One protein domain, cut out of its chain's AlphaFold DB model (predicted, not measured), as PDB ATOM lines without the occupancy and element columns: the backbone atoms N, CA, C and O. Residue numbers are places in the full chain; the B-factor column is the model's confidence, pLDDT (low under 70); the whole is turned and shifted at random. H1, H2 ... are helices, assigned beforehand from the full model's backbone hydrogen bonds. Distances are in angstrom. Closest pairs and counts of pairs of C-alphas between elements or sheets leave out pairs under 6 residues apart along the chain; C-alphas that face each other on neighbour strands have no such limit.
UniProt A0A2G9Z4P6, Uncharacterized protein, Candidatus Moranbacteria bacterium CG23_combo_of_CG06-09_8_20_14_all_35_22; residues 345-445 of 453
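Overview. This is residues 345 to 445 of the 453 residues of an uncharacterized protein of Candidatus Moranbacteria bacterium CG23_combo_of_CG06-09_8_20_14_all_35_22 (UniProt A0A2G9Z4P6). Long helix H3 is crossed by short H5, and H1 and H6 pair side by side, running opposite ways. H4 lies near H3's last part; small H2 lies out at one end. The printed part has 101 residues with six named helices, H1 to H6, and no named strand. It is all helix and compact, radius of gyration of the C-alphas 12.8 A, spans 37 by 33 by 21 A.

Arrangement. H1, residues 345 to 354, touches H6, residues 429 to 438, at a shallow tilt of 16 degrees; closest C-alphas Ser 354 and Tyr 431, 5.8 A. H3, residues 371 to 387, touches H1 with residues 371 to 374 alone; closest C-alphas Arg 348 and Ile 371, 6.4 A. H5, residues 416 to 423, touches H3 about perpendicular, 74 degrees; closest C-alphas Leu 381 and Ala 418, 4.6 A. H4, residues 399 to 410, and H6 only just touch, only at their ends, with 3 pairs of C-alphas within 8 A; closest Tyr 402 and Phe 429, 6.5 A. H2, residues 364 to 367, is close but not clearly touching H3, C-alphas Tyr 367 and Glu 373 7.3 A apart. Every O i to N i+4 pair is within hydrogen-bond range in H1, H4, H5 and H6, 12 of 13 in H3; H2 is too short for one.

Along the chain. H1 begins at C-alpha 345 (26.531, -6.078, 17.046); H6 ends at C-alpha 438 (35.383, -8.625, 24.044). H3 is 24.4 A long, H4 16.5 A.

Size, cuts and confidence. The printed part has no cut. The link H3 to H4 is long. Residues 360 to 364 and 440 to 445 have pLDDT under 70.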
ATOM      1  N   GLU A 345      26.376  -5.225  18.236       87.44
ATOM      2  CA  GLU A 345      26.531  -6.078  17.046       87.44
ATOM      3  C   GLU A 345      27.801  -6.950  17.101       87.44
ATOM      4  O   GLU A 345      27.804  -8.104  16.676       87.44
ATOM      5  N   ASN A 346      28.882  -6.428  17.692       87.44
ATOM      6  CA  ASN A 346      30.117  -7.186  17.898       87.44
ATOM      7  C   ASN A 346      29.898  -8.357  18.874       87.44
ATOM      8  O   ASN A 346      30.343  -9.475  18.613       87.44
ATOM      9  N   ALA A 347      29.160  -8.125  19.966       90.50
ATOM     10  CA  ALA A 347      28.805  -9.172  20.917       90.50
ATOM     11  C   ALA A 347      27.879 -10.230  20.300       90.50
ATOM     12  O   ALA A 347      28.157 -11.424  20.449       90.50
ATOM     13  N   ARG A 348      26.842  -9.812  19.552       91.56
ATOM     14  CA  ARG A 348      25.949 -10.718  18.802       91.56
ATOM     15  C   ARG A 348      26.759 -11.648  17.904       91.56
ATOM     16  O   ARG A 348      26.734 -12.863  18.097       91.56
ATOM     17  N   LYS A 349      27.592 -11.079  17.030       92.62
ATOM     18  CA  LYS A 349      28.434 -11.840  16.104       92.62
ATOM     19  C   LYS A 349      29.368 -12.833  16.802       92.62
ATOM     20  O   LYS A 349      29.472 -13.975  16.367       92.62
ATOM     21  N   ILE A 350      30.042 -12.438  17.885       94.25
ATOM     22  CA  ILE A 350      30.942 -13.340  18.627       94.25
ATOM     23  C   ILE A 350      30.166 -14.510  19.260       94.25
ATOM     24  O   ILE A 350      30.682 -15.631  19.313       94.25
ATOM     25  N   LEU A 351      28.931 -14.292  19.722       94.88
ATOM     26  CA  LEU A 351      28.092 -15.338  20.324       94.88
ATOM     27  C   LEU A 351      27.477 -16.282  19.291       94.88
ATOM     28  O   LEU A 351      27.394 -17.479  19.566       94.88
ATOM     29  N   GLU A 352      27.129 -15.775  18.109       94.50
ATOM     30  CA  GLU A 352      26.720 -16.577  16.950       94.50
ATOM     31  C   GLU A 352      27.885 -17.424  16.413       94.50
ATOM     32  O   GLU A 352      27.768 -18.645  16.299       94.50
ATOM     33  N   ASP A 353      29.046 -16.805  16.159       95.31
ATOM     34  CA  ASP A 353      30.250 -17.477  15.648       95.31
ATOM     35  C   ASP A 353      30.778 -18.555  16.612       95.31
ATOM     36  O   ASP A 353      31.438 -19.509  16.183       95.31
ATOM     37  N   SER A 354      30.514 -18.417  17.914       96.50
ATOM     38  CA  SER A 354      30.933 -19.361  18.959       96.50
ATOM     39  C   SER A 354      29.894 -20.428  19.308       96.50
ATOM     40  O   SER A 354      30.264 -21.404  19.962       96.50
ATOM     41  N   PHE A 355      28.640 -20.294  18.863       95.88
ATOM     42  CA  PHE A 355      27.606 -21.300  19.105       95.88
ATOM     43  C   PHE A 355      27.979 -22.648  18.471       95.88
ATOM     44  O   PHE A 355      28.492 -22.716  17.346       95.88
ATOM     45  N   ARG A 356      27.686 -23.733  19.188       93.56
ATOM     46  CA  ARG A 356      27.586 -25.089  18.641       93.56
ATOM     47  C   ARG A 356      26.302 -25.734  19.144       93.56
ATOM     48  O   ARG A 356      25.901 -25.499  20.280       93.56
ATOM     49  N   GLU A 357      25.721 -26.586  18.310       89.06
ATOM     50  CA  GLU A 357      24.585 -27.406  18.716       89.06
ATOM     51  C   GLU A 357      25.017 -28.411  19.799       89.06
ATOM     52  O   GLU A 357      26.099 -29.006  19.713       89.06
ATOM     53  N   ALA A 358      24.175 -28.582  20.815       77.50
ATOM     54  CA  ALA A 358      24.323 -29.554  21.895       77.50
ATOM     55  C   ALA A 358      23.097 -30.487  21.934       77.50
ATOM     56  O   ALA A 358      22.030 -30.141  21.437       77.50
ATOM     57  N   GLY A 359      23.235 -31.686  22.506       70.31
ATOM     58  CA  GLY A 359      22.133 -32.657  22.563       70.31
ATOM     59  C   GLY A 359      21.742 -33.243  21.197       70.31
ATOM     60  O   GLY A 359      22.568 -33.359  20.290       70.31
ATOM     61  N   THR A 360      20.484 -33.673  21.069       59.12
ATOM     62  CA  THR A 360      19.930 -34.289  19.842       59.12
ATOM     63  C   THR A 360      18.660 -33.606  19.325       59.12
ATOM     64  O   THR A 360      18.249 -33.873  18.193       59.12
ATOM     65  N   GLY A 361      18.035 -32.731  20.122       63.81
ATOM     66  CA  GLY A 361      16.818 -32.010  19.762       63.81
ATOM     67  C   GLY A 361      17.109 -30.707  19.020       63.81
ATOM     68  O   GLY A 361      17.928 -29.899  19.451       63.81
ATOM     69  N   LYS A 362      16.397 -30.446  17.916       63.12
ATOM     70  CA  LYS A 362      16.469 -29.134  17.248       63.12
ATOM     71  C   LYS A 362      15.909 -28.013  18.123       63.12
ATOM     72  O   LYS A 362      16.439 -26.914  18.072       63.12
ATOM     73  N   GLU A 363      14.869 -28.299  18.902       64.25
ATOM     74  CA  GLU A 363      14.104 -27.323  19.693       64.25
ATOM     75  C   GLU A 363      14.906 -26.762  20.877       64.25
ATOM     76  O   GLU A 363      15.004 -25.545  21.011       64.25
ATOM     77  N   GLU A 364      15.582 -27.622  21.651       64.69
ATOM     78  CA  GLU A 364      16.508 -27.218  22.730       64.69
ATOM     79  C   GLU A 364      17.578 -26.236  22.215       64.69
ATOM     80  O   GLU A 364      17.900 -25.234  22.855       64.69
ATOM     81  N   ASN A 365      18.079 -26.483  21.001       72.12
ATOM     82  CA  ASN A 365      19.066 -25.633  20.348       72.12
ATOM     83  C   ASN A 365      18.513 -24.285  19.860       72.12
ATOM     84  O   ASN A 365      19.319 -23.402  19.583       72.12
ATOM     85  N   ILE A 366      17.193 -24.081  19.750       77.12
ATOM     86  CA  ILE A 366      16.640 -22.756  19.413       77.12
ATOM     87  C   ILE A 366      16.756 -21.836  20.631       77.12
ATOM     88  O   ILE A 366      17.256 -20.721  20.499       77.12
ATOM     89  N   TYR A 367      16.374 -22.321  21.817       78.94
ATOM     90  CA  TYR A 367      16.509 -21.576  23.072       78.94
ATOM     91  C   TYR A 367      17.969 -21.223  23.368       78.94
ATOM     92  O   TYR A 367      18.321 -20.060  23.535       78.94
ATOM     93  N   LEU A 368      18.846 -22.227  23.329       84.69
ATOM     94  CA  LEU A 368      20.263 -22.088  23.673       84.69
ATOM     95  C   LEU A 368      21.092 -21.290  22.644       84.69
ATOM     96  O   LEU A 368      22.266 -20.983  22.886       84.69
ATOM     97  N   ARG A 369      20.495 -20.965  21.490       87.69
ATOM     98  CA  ARG A 369      21.080 -20.121  20.443       87.69
ATOM     99  C   ARG A 369      20.691 -18.648  20.567       87.69
ATOM    100  O   ARG A 369      21.399 -17.817  20.000       87.69
ATOM    101  N   ASP A 370      19.614 -18.318  21.284       89.19
ATOM    102  CA  ASP A 370      19.206 -16.928  21.496       89.19
ATOM    103  C   ASP A 370      20.335 -16.123  22.170       89.19
ATOM    104  O   ASP A 370      21.041 -16.604  23.060       89.19
ATOM    105  N   ILE A 371      20.564 -14.897  21.700       90.75
ATOM    106  CA  ILE A 371      21.728 -14.115  22.123       90.75
ATOM    107  C   ILE A 371      21.543 -13.521  23.522       90.75
ATOM    108  O   ILE A 371      22.521 -13.456  24.268       90.75
ATOM    109  N   ALA A 372      20.322 -13.143  23.910       89.50
ATOM    110  CA  ALA A 372      20.036 -12.703  25.274       89.50
ATOM    111  C   ALA A 372      20.296 -13.855  26.252       89.50
ATOM    112  O   ALA A 372      21.059 -13.706  27.205       89.50
ATOM    113  N   GLU A 373      19.769 -15.037  25.929       91.12
ATOM    114  CA  GLU A 373      19.943 -16.283  26.684       91.12
ATOM    115  C   GLU A 373      21.409 -16.708  26.824       91.12
ATOM    116  O   GLU A 373      21.848 -17.147  27.894       91.12
ATOM    117  N   ARG A 374      22.201 -16.549  25.756       93.88
ATOM    118  CA  ARG A 374      23.647 -16.800  25.787       93.88
ATOM    119  C   ARG A 374      24.385 -15.774  26.645       93.88
ATOM    120  O   ARG A 374      25.304 -16.170  27.360       93.88
ATOM    121  N   ILE A 375      24.008 -14.489  26.635       92.31
ATOM    122  CA  ILE A 375      24.641 -13.492  27.518       92.31
ATOM    123  C   ILE A 375      24.243 -13.695  28.978       92.31
ATOM    124  O   ILE A 375      25.124 -13.599  29.834       92.31
ATOM    125  N   ALA A 376      22.981 -14.017  29.271       92.06
ATOM    126  CA  ALA A 376      22.522 -14.306  30.626       92.06
ATOM    127  C   ALA A 376      23.370 -15.421  31.258       92.06
ATOM    128  O   ALA A 376      24.081 -15.189  32.239       92.06
ATOM    129  N   ARG A 377      23.450 -16.583  30.597       94.31
ATOM    130  CA  ARG A 377      24.286 -17.707  31.056       94.31
ATOM    131  C   ARG A 377      25.784 -17.381  31.104       94.31
ATOM    132  O   ARG A 377      26.479 -17.810  32.024       94.31
ATOM    133  N   LYS A 378      26.300 -16.586  30.157       94.62
ATOM    134  CA  LYS A 378      27.693 -16.099  30.181       94.62
ATOM    135  C   LYS A 378      27.966 -15.259  31.427       94.62
ATOM    136  O   LYS A 378      29.024 -15.420  32.029       94.62
ATOM    137  N   GLN A 379      27.047 -14.372  31.815       92.06
ATOM    138  CA  GLN A 379      27.176 -13.553  33.024       92.06
ATOM    139  C   GLN A 379      27.092 -14.405  34.302       92.06
ATOM    140  O   GLN A 379      27.899 -14.185  35.203       92.06
ATOM    141  N   VAL A 380      26.223 -15.426  34.347       92.06
ATOM    142  CA  VAL A 380      26.198 -16.427  35.436       92.06
ATOM    143  C   VAL A 380      27.566 -17.114  35.575       92.06
ATOM    144  O   VAL A 380      28.180 -17.065  36.643       92.06
ATOM    145  N   LEU A 381      28.109 -17.660  34.480       95.25
ATOM    146  CA  LEU A 381      29.441 -18.276  34.464       95.25
ATOM    147  C   LEU A 381      30.543 -17.288  34.887       95.25
ATOM    148  O   LEU A 381      31.483 -17.664  35.581       95.25
ATOM    149  N   ASP A 382      30.435 -16.015  34.514       92.56
ATOM    150  CA  ASP A 382      31.418 -14.992  34.871       92.56
ATOM    151  C   ASP A 382      31.470 -14.636  36.362       92.56
ATOM    152  O   ASP A 382      32.521 -14.173  36.821       92.56
ATOM    153  N   LEU A 383      30.362 -14.833  37.081       89.19
ATOM    154  CA  LEU A 383      30.269 -14.721  38.537       89.19
ATOM    155  C   LEU A 383      30.777 -16.005  39.211       89.19
ATOM    156  O   LEU A 383      31.512 -15.943  40.194       89.19
ATOM    157  N   GLU A 384      30.472 -17.180  38.657       93.62
ATOM    158  CA  GLU A 384      30.967 -18.460  39.184       93.62
ATOM    159  C   GLU A 384      32.486 -18.626  39.034       93.62
ATOM    160  O   GLU A 384      33.147 -19.102  39.956       93.62
ATOM    161  N   LEU A 385      33.074 -18.163  37.925       95.44
ATOM    162  CA  LEU A 385      34.531 -18.110  37.746       95.44
ATOM    163  C   LEU A 385      35.228 -17.224  38.793       95.44
ATOM    164  O   LEU A 385      36.372 -17.499  39.162       95.44
ATOM    165  N   GLU A 386      34.551 -16.181  39.274       91.94
ATOM    166  CA  GLU A 386      35.051 -15.298  40.329       91.94
ATOM    167  C   GLU A 386      34.905 -15.948  41.711       91.94
ATOM    168  O   GLU A 386      35.887 -16.023  42.451       91.94
ATOM    169  N   ASN A 387      33.738 -16.529  42.007       90.25
ATOM    170  CA  ASN A 387      33.473 -17.269  43.248       90.25
ATOM    171  C   ASN A 387      34.417 -18.470  43.445       90.25
ATOM    172  O   ASN A 387      34.837 -18.753  44.566       90.25
ATOM    173  N   LEU A 388      34.788 -19.166  42.364       94.56
ATOM    174  CA  LEU A 388      35.752 -20.275  42.386       94.56
ATOM    175  C   LEU A 388      37.223 -19.814  42.403       94.56
ATOM    176  O   LEU A 388      38.125 -20.653  42.392       94.56
ATOM    177  N   GLY A 389      37.495 -18.503  42.391       95.12
ATOM    178  CA  GLY A 389      38.856 -17.959  42.337       95.12
ATOM    179  C   GLY A 389      39.615 -18.307  41.049       95.12
ATOM    180  O   GLY A 389      40.845 -18.301  41.036       95.12
ATOM    181  N   ILE A 390      38.898 -18.643  39.971       96.56
ATOM    182  CA  ILE A 390      39.484 -18.983  38.670       96.56
ATOM    183  C   ILE A 390      39.874 -17.709  37.923       96.56
ATOM    184  O   ILE A 390      40.935 -17.683  37.304       96.56
ATOM    185  N   LYS A 391      39.014 -16.685  37.962       93.75
ATOM    186  CA  LYS A 391      39.187 -15.415  37.250       93.75
ATOM    187  C   LYS A 391      38.284 -14.334  37.843       93.75
ATOM    188  O   LYS A 391      37.069 -14.504  37.876       93.75
ATOM    189  N   ARG A 392      38.843 -13.185  38.214       90.88
ATOM    190  CA  ARG A 392      38.076 -12.066  38.788       90.88
ATOM    191  C   ARG A 392      37.226 -11.320  37.754       90.88
ATOM    192  O   ARG A 392      37.359 -11.487  36.527       90.88
ATOM    193  N   TYR A 393      36.374 -10.416  38.230       80.94
ATOM    194  CA  TYR A 393      35.960  -9.273  37.433       80.94
ATOM    195  C   TYR A 393      37.181  -8.396  37.079       80.94
ATOM    196  O   TYR A 393      38.297  -8.621  37.535       80.94
ATOM    197  N   GLY A 394      37.023  -7.525  36.085       79.56
ATOM    198  CA  GLY A 394      38.149  -6.820  35.440       79.56
ATOM    199  C   GLY A 394      39.208  -7.646  34.675       79.56
ATOM    200  O   GLY A 394      39.883  -7.082  33.821       79.56
ATOM    201  N   GLU A 395      39.370  -8.947  34.927       86.69
ATOM    202  CA  GLU A 395      40.543  -9.725  34.486       86.69
ATOM    203  C   GLU A 395      40.454 -10.267  33.042       86.69
ATOM    204  O   GLU A 395      39.362 -10.622  32.579       86.69
ATOM    205  N   LYS A 396      41.604 -10.371  32.351       90.69
ATOM    206  CA  LYS A 396      41.749 -11.000  31.021       90.69
ATOM    207  C   LYS A 396      41.588 -12.521  31.131       90.69
ATOM    208  O   LYS A 396      42.121 -13.148  32.047       90.69
ATOM    209  N   PHE A 397      40.849 -13.143  30.220       95.06
ATOM    210  CA  PHE A 397      40.762 -14.601  30.111       95.06
ATOM    211  C   PHE A 397      42.037 -15.154  29.465       95.06
ATOM    212  O   PHE A 397      42.529 -14.605  28.481       95.06
ATOM    213  N   THR A 398      42.591 -16.219  30.044       96.81
ATOM    214  CA  THR A 398      43.874 -16.819  29.650       96.81
ATOM    215  C   THR A 398      43.713 -18.324  29.462       96.81
ATOM    216  O   THR A 398      42.730 -18.912  29.920       96.81
ATOM    217  N   GLN A 399      44.700 -18.965  28.833       98.06
ATOM    218  CA  GLN A 399      44.753 -20.423  28.698       98.06
ATOM    219  C   GLN A 399      44.684 -21.134  30.068       98.06
ATOM    220  O   GLN A 399      44.010 -22.151  30.201       98.06
ATOM    221  N   GLU A 400      45.290 -20.564  31.115       98.25
ATOM    222  CA  GLU A 400      45.216 -21.106  32.479       98.25
ATOM    223  C   GLU A 400      43.794 -21.003  33.066       98.25
ATOM    224  O   GLU A 400      43.296 -21.954  33.671       98.25
ATOM    225  N   HIS A 401      43.107 -19.870  32.857       98.38
ATOM    226  CA  HIS A 401      41.704 -19.703  33.264       98.38
ATOM    227  C   HIS A 401      40.795 -20.700  32.532       98.38
ATOM    228  O   HIS A 401      39.910 -21.292  33.148       98.38
ATOM    229  N   TYR A 402      41.054 -20.939  31.245       98.62
ATOM    230  CA  TYR A 402      40.352 -21.930  30.434       98.62
ATOM    231  C   TYR A 402      40.542 -23.364  30.945       98.62
ATOM    232  O   TYR A 402      39.564 -24.085  31.128       98.62
ATOM    233  N   GLU A 403      41.776 -23.776  31.235       98.44
ATOM    234  CA  GLU A 403      42.070 -25.117  31.758       98.44
ATOM    235  C   GLU A 403      41.426 -25.347  33.133       98.44
ATOM    236  O   GLU A 403      40.815 -26.393  33.373       98.44
ATOM    237  N   LYS A 404      41.477 -24.340  34.015       98.50
ATOM    238  CA  LYS A 404      40.776 -24.346  35.309       98.50
ATOM    239  C   LYS A 404      39.255 -24.415  35.148       98.50
ATOM    240  O   LYS A 404      38.614 -25.184  35.866       98.50
ATOM    241  N   MET A 405      38.679 -23.657  34.213       98.31
ATOM    242  CA  MET A 405      37.246 -23.684  33.897       98.31
ATOM    243  C   MET A 405      36.824 -25.072  33.406       98.31
ATOM    244  O   MET A 405      35.963 -25.695  34.019       98.31
ATOM    245  N   MET A 406      37.468 -25.610  32.367       98.38
ATOM    246  CA  MET A 406      37.114 -26.922  31.814       98.38
ATOM    247  C   MET A 406      37.268 -28.052  32.835       98.38
ATOM    248  O   MET A 406      36.444 -28.965  32.871       98.38
ATOM    249  N   LYS A 407      38.270 -27.974  33.719       98.06
ATOM    250  CA  LYS A 407      38.396 -28.903  34.847       98.06
ATOM    251  C   LYS A 407      37.176 -28.841  35.775       98.06
ATOM    252  O   LYS A 407      36.624 -29.887  36.096       98.06
ATOM    253  N   ASN A 408      36.745 -27.645  36.182       97.94
ATOM    254  CA  ASN A 408      35.587 -27.469  37.067       97.94
ATOM    255  C   ASN A 408      34.275 -27.915  36.403       97.94
ATOM    256  O   ASN A 408      33.471 -28.586  37.046       97.94
ATOM    257  N   TYR A 409      34.107 -27.642  35.107       97.19
ATOM    258  CA  TYR A 409      33.006 -28.165  34.295       97.19
ATOM    259  C   TYR A 409      32.954 -29.704  34.346       97.19
ATOM    260  O   TYR A 409      31.955 -30.280  34.770       97.19
ATOM    261  N   HIS A 410      34.062 -30.390  34.045       96.00
ATOM    262  CA  HIS A 410      34.124 -31.858  34.108       96.00
ATOM    263  C   HIS A 410      34.026 -32.443  35.532       96.00
ATOM    264  O   HIS A 410      33.642 -33.599  35.695       96.00
ATOM    265  N   GLU A 411      34.364 -31.672  36.569       95.81
ATOM    266  CA  GLU A 411      34.204 -32.052  37.980       95.81
ATOM    267  C   GLU A 411      32.801 -31.731  38.547       95.81
ATOM    268  O   GLU A 411      32.542 -32.007  39.729       95.81
ATOM    269  N   GLY A 412      31.898 -31.180  37.724       93.94
ATOM    270  CA  GLY A 412      30.518 -30.847  38.087       93.94
ATOM    271  C   GLY A 412      30.421 -29.711  39.107       93.94
ATOM    272  O   GLY A 412      29.677 -29.829  40.077       93.94
ATOM    273  N   HIS A 413      31.246 -28.670  38.952       94.81
ATOM    274  CA  HIS A 413      31.350 -27.552  39.900       94.81
ATOM    275  C   HIS A 413      30.542 -26.298  39.529       94.81
ATOM    276  O   HIS A 413      30.392 -25.432  40.387       94.81
ATOM    277  N   PHE A 414      30.036 -26.198  38.297       94.50
ATOM    278  CA  PHE A 414      29.236 -25.062  37.828       94.50
ATOM    279  C   PHE A 414      27.728 -25.336  37.895       94.50
ATOM    280  O   PHE A 414      27.301 -26.496  37.871       94.50
ATOM    281  N   SER A 415      26.924 -24.270  37.932       92.44
ATOM    282  CA  SER A 415      25.462 -24.337  37.827       92.44
ATOM    283  C   SER A 415      24.981 -24.836  36.460       92.44
ATOM    284  O   SER A 415      25.749 -24.955  35.503       92.44
ATOM    285  N   ARG A 416      23.675 -25.109  36.355       90.56
ATOM    286  CA  ARG A 416      23.022 -25.501  35.099       90.56
ATOM    287  C   ARG A 416      23.306 -24.500  33.974       90.56
ATOM    288  O   ARG A 416      23.814 -24.910  32.938       90.56
ATOM    289  N   ASP A 417      23.056 -23.216  34.198       91.62
ATOM    290  CA  ASP A 417      23.237 -22.148  33.208       91.62
ATOM    291  C   ASP A 417      24.682 -22.050  32.713       91.62
ATOM    292  O   ASP A 417      24.948 -21.980  31.510       91.62
ATOM    293  N   ALA A 418      25.632 -22.095  33.647       95.12
ATOM    294  CA  ALA A 418      27.053 -22.064  33.343       95.12
ATOM    295  C   ALA A 418      27.507 -23.317  32.562       95.12
ATOM    296  O   ALA A 418      28.281 -23.195  31.609       95.12
ATOM    297  N   ASN A 419      26.980 -24.505  32.895       94.88
ATOM    298  CA  ASN A 419      27.204 -25.731  32.122       94.88
ATOM    299  C   ASN A 419      26.586 -25.636  30.717       94.88
ATOM    300  O   ASN A 419      27.293 -25.881  29.743       94.88
ATOM    301  N   GLU A 420      25.324 -25.209  30.586       93.19
ATOM    302  CA  GLU A 420      24.632 -25.020  29.299       93.19
ATOM    303  C   GLU A 420      25.396 -24.047  28.382       93.19
ATOM    304  O   GLU A 420      25.523 -24.288  27.178       93.19
ATOM    305  N   PHE A 421      25.990 -22.979  28.931       96.44
ATOM    306  CA  PHE A 421      26.835 -22.066  28.158       96.44
ATOM    307  C   PHE A 421      28.129 -22.717  27.654       96.44
ATOM    308  O   PHE A 421      28.510 -22.519  26.496       96.44
ATOM    309  N   ILE A 422      28.814 -23.497  28.498       96.88
ATOM    310  CA  ILE A 422      30.032 -24.234  28.121       96.88
ATOM    311  C   ILE A 422      29.703 -25.339  27.105       96.88
ATOM    312  O   ILE A 422      30.486 -25.604  26.189       96.88
ATOM    313  N   GLU A 423      28.537 -25.968  27.229       95.00
ATOM    314  CA  GLU A 423      28.067 -27.032  26.346       95.00
ATOM    315  C   GLU A 423      27.679 -26.521  24.966       95.00
ATOM    316  O   GLU A 423      28.040 -27.150  23.975       95.00
ATOM    317  N   THR A 424      27.053 -25.353  24.882       95.19
ATOM    318  CA  THR A 424      26.602 -24.727  23.625       95.19
ATOM    319  C   THR A 424      27.649 -23.799  23.003       95.19
ATOM    320  O   THR A 424      27.383 -23.110  22.018       95.19
ATOM    321  N   THR A 425      28.864 -23.764  23.557       96.94
ATOM    322  CA  THR A 425      29.988 -22.973  23.042       96.94
ATOM    323  C   THR A 425      31.079 -23.883  22.485       96.94
ATOM    324  O   THR A 425      31.434 -24.907  23.068       96.94
ATOM    325  N   LYS A 426      31.625 -23.515  21.321       96.88
ATOM    326  CA  LYS A 426      32.768 -24.186  20.688       96.88
ATOM    327  C   LYS A 426      33.942 -24.267  21.666       96.88
ATOM    328  O   LYS A 426      34.446 -23.247  22.129       96.88
ATOM    329  N   GLN A 427      34.353 -25.493  21.990       96.12
ATOM    330  CA  GLN A 427      35.264 -25.784  23.102       96.12
ATOM    331  C   GLN A 427      36.746 -25.484  22.823       96.12
ATOM    332  O   GLN A 427      37.603 -25.844  23.617       96.12
ATOM    333  N   GLU A 428      37.107 -24.817  21.729       97.62
ATOM    334  CA  GLU A 428      38.473 -24.318  21.565       97.62
ATOM    335  C   GLU A 428      38.692 -23.015  22.350       97.62
ATOM    336  O   GLU A 428      37.913 -22.071  22.216       97.62
ATOM    337  N   PHE A 429      39.809 -22.923  23.088       97.69
ATOM    338  CA  PHE A 429      40.198 -21.762  23.909       97.69
ATOM    339  C   PHE A 429      39.909 -20.400  23.250       97.69
ATOM    340  O   PHE A 429      39.303 -19.534  23.875       97.69
ATOM    341  N   ARG A 430      40.260 -20.249  21.963       96.88
ATOM    342  CA  ARG A 430      40.050 -19.037  21.147       96.88
ATOM    343  C   ARG A 430      38.621 -18.474  21.165       96.88
ATOM    344  O   ARG A 430      38.446 -17.286  20.916       96.88
ATOM    345  N   TYR A 431      37.598 -19.304  21.381       97.31
ATOM    346  CA  TYR A 431      36.208 -18.847  21.433       97.31
ATOM    347  C   TYR A 431      35.878 -18.275  22.808       97.31
ATOM    348  O   TYR A 431      35.387 -17.152  22.886       97.31
ATOM    349  N   PHE A 432      36.238 -18.979  23.884       97.25
ATOM    350  CA  PHE A 432      36.107 -18.459  25.246       97.25
ATOM    351  C   PHE A 432      36.960 -17.206  25.473       97.25
ATOM    352  O   PHE A 432      36.461 -16.242  26.040       97.25
ATOM    353  N   GLU A 433      38.197 -17.171  24.970       95.81
ATOM    354  CA  GLU A 433      39.047 -15.975  24.981       95.81
ATOM    355  C   GLU A 433      38.332 -14.788  24.324       95.81
ATOM    356  O   GLU A 433      38.162 -13.749  24.957       95.81
ATOM    357  N   LYS A 434      37.816 -14.955  23.097       94.00
ATOM    358  CA  LYS A 434      37.054 -13.901  22.412       94.00
ATOM    359  C   LYS A 434      35.837 -13.440  23.211       94.00
ATOM    360  O   LYS A 434      35.672 -12.236  23.389       94.00
ATOM    361  N   ILE A 435      35.019 -14.364  23.715       94.75
ATOM    362  CA  ILE A 435      33.819 -14.055  24.507       94.75
ATOM    363  C   ILE A 435      34.191 -13.261  25.769       94.75
ATOM    364  O   ILE A 435      33.665 -12.172  25.994       94.75
ATOM    365  N   PHE A 436      35.109 -13.778  26.588       93.56
ATOM    366  CA  PHE A 436      35.442 -13.198  27.891       93.56
ATOM    367  C   PHE A 436      36.344 -11.956  27.830       93.56
ATOM    368  O   PHE A 436      36.494 -11.303  28.865       93.56
ATOM    369  N   ASN A 437      36.927 -11.630  26.672       89.38
ATOM    370  CA  ASN A 437      37.791 -10.456  26.486       89.38
ATOM    371  C   ASN A 437      37.161  -9.344  25.622       89.38
ATOM    372  O   ASN A 437      37.719  -8.251  25.572       89.38
ATOM    373  N   ASN A 438      36.034  -9.604  24.937       83.50
ATOM    374  CA  ASN A 438      35.383  -8.625  24.044       83.50
ATOM    375  C   ASN A 438      33.891  -8.379  24.340       83.50
ATOM    376  O   ASN A 438      33.364  -7.361  23.901       83.50
ATOM    377  N   ILE A 439      33.201  -9.275  25.063       80.44
ATOM    378  CA  ILE A 439      31.793  -9.098  25.470       80.44
ATOM    379  C   ILE A 439      31.755  -8.848  26.967       80.44
ATOM    380  O   ILE A 439      32.040  -9.761  27.747       80.44
ATOM    381  N   ALA A 440      31.443  -7.613  27.353       67.81
ATOM    382  CA  ALA A 440      31.585  -7.011  28.676       67.81
ATOM    383  C   ALA A 440      32.436  -7.792  29.720       67.81
ATOM    384  O   ALA A 440      31.990  -7.985  30.849       67.81
ATOM    385  N   LYS A 441      33.654  -8.244  29.352       46.28
ATOM    386  CA  LYS A 441      34.856  -8.614  30.147       46.28
ATOM    387  C   LYS A 441      36.099  -8.430  29.258       46.28
ATOM    388  O   LYS A 441      35.956  -8.168  28.073       46.28
ATOM    389  N   ASN A 442      37.271  -8.324  29.886       40.66
ATOM    390  CA  ASN A 442      38.186  -7.191  29.678       40.66
ATOM    391  C   ASN A 442      39.458  -7.524  28.893       40.66
ATOM    392  O   ASN A 442      40.052  -8.575  29.125       40.66
ATOM    393  N   GLU A 443      40.009  -6.511  28.221       37.53
ATOM    394  CA  GLU A 443      41.459  -6.308  28.135       37.53
ATOM    395  C   GLU A 443      41.826  -4.852  28.430       37.53
ATOM    396  O   GLU A 443      41.119  -3.920  28.055       37.53
ATOM    397  N   LYS A 444      42.957  -4.640  29.111       38.38
ATOM    398  CA  LYS A 444      43.497  -3.292  29.309       38.38
ATOM    399  C   LYS A 444      44.015  -2.768  27.971       38.38
ATOM    400  O   LYS A 444      45.067  -3.207  27.517       38.38
ATOM    401  N   GLY A 445      43.314  -1.804  27.380       43.66
ATOM    402  CA  GLY A 445      43.828  -1.034  26.250       43.66
ATOM    403  C   GLY A 445      45.039  -0.206  26.683       43.66
ATOM    404  O   GLY A 445      44.875   0.864  27.266       43.66
TER     405      GLY A 445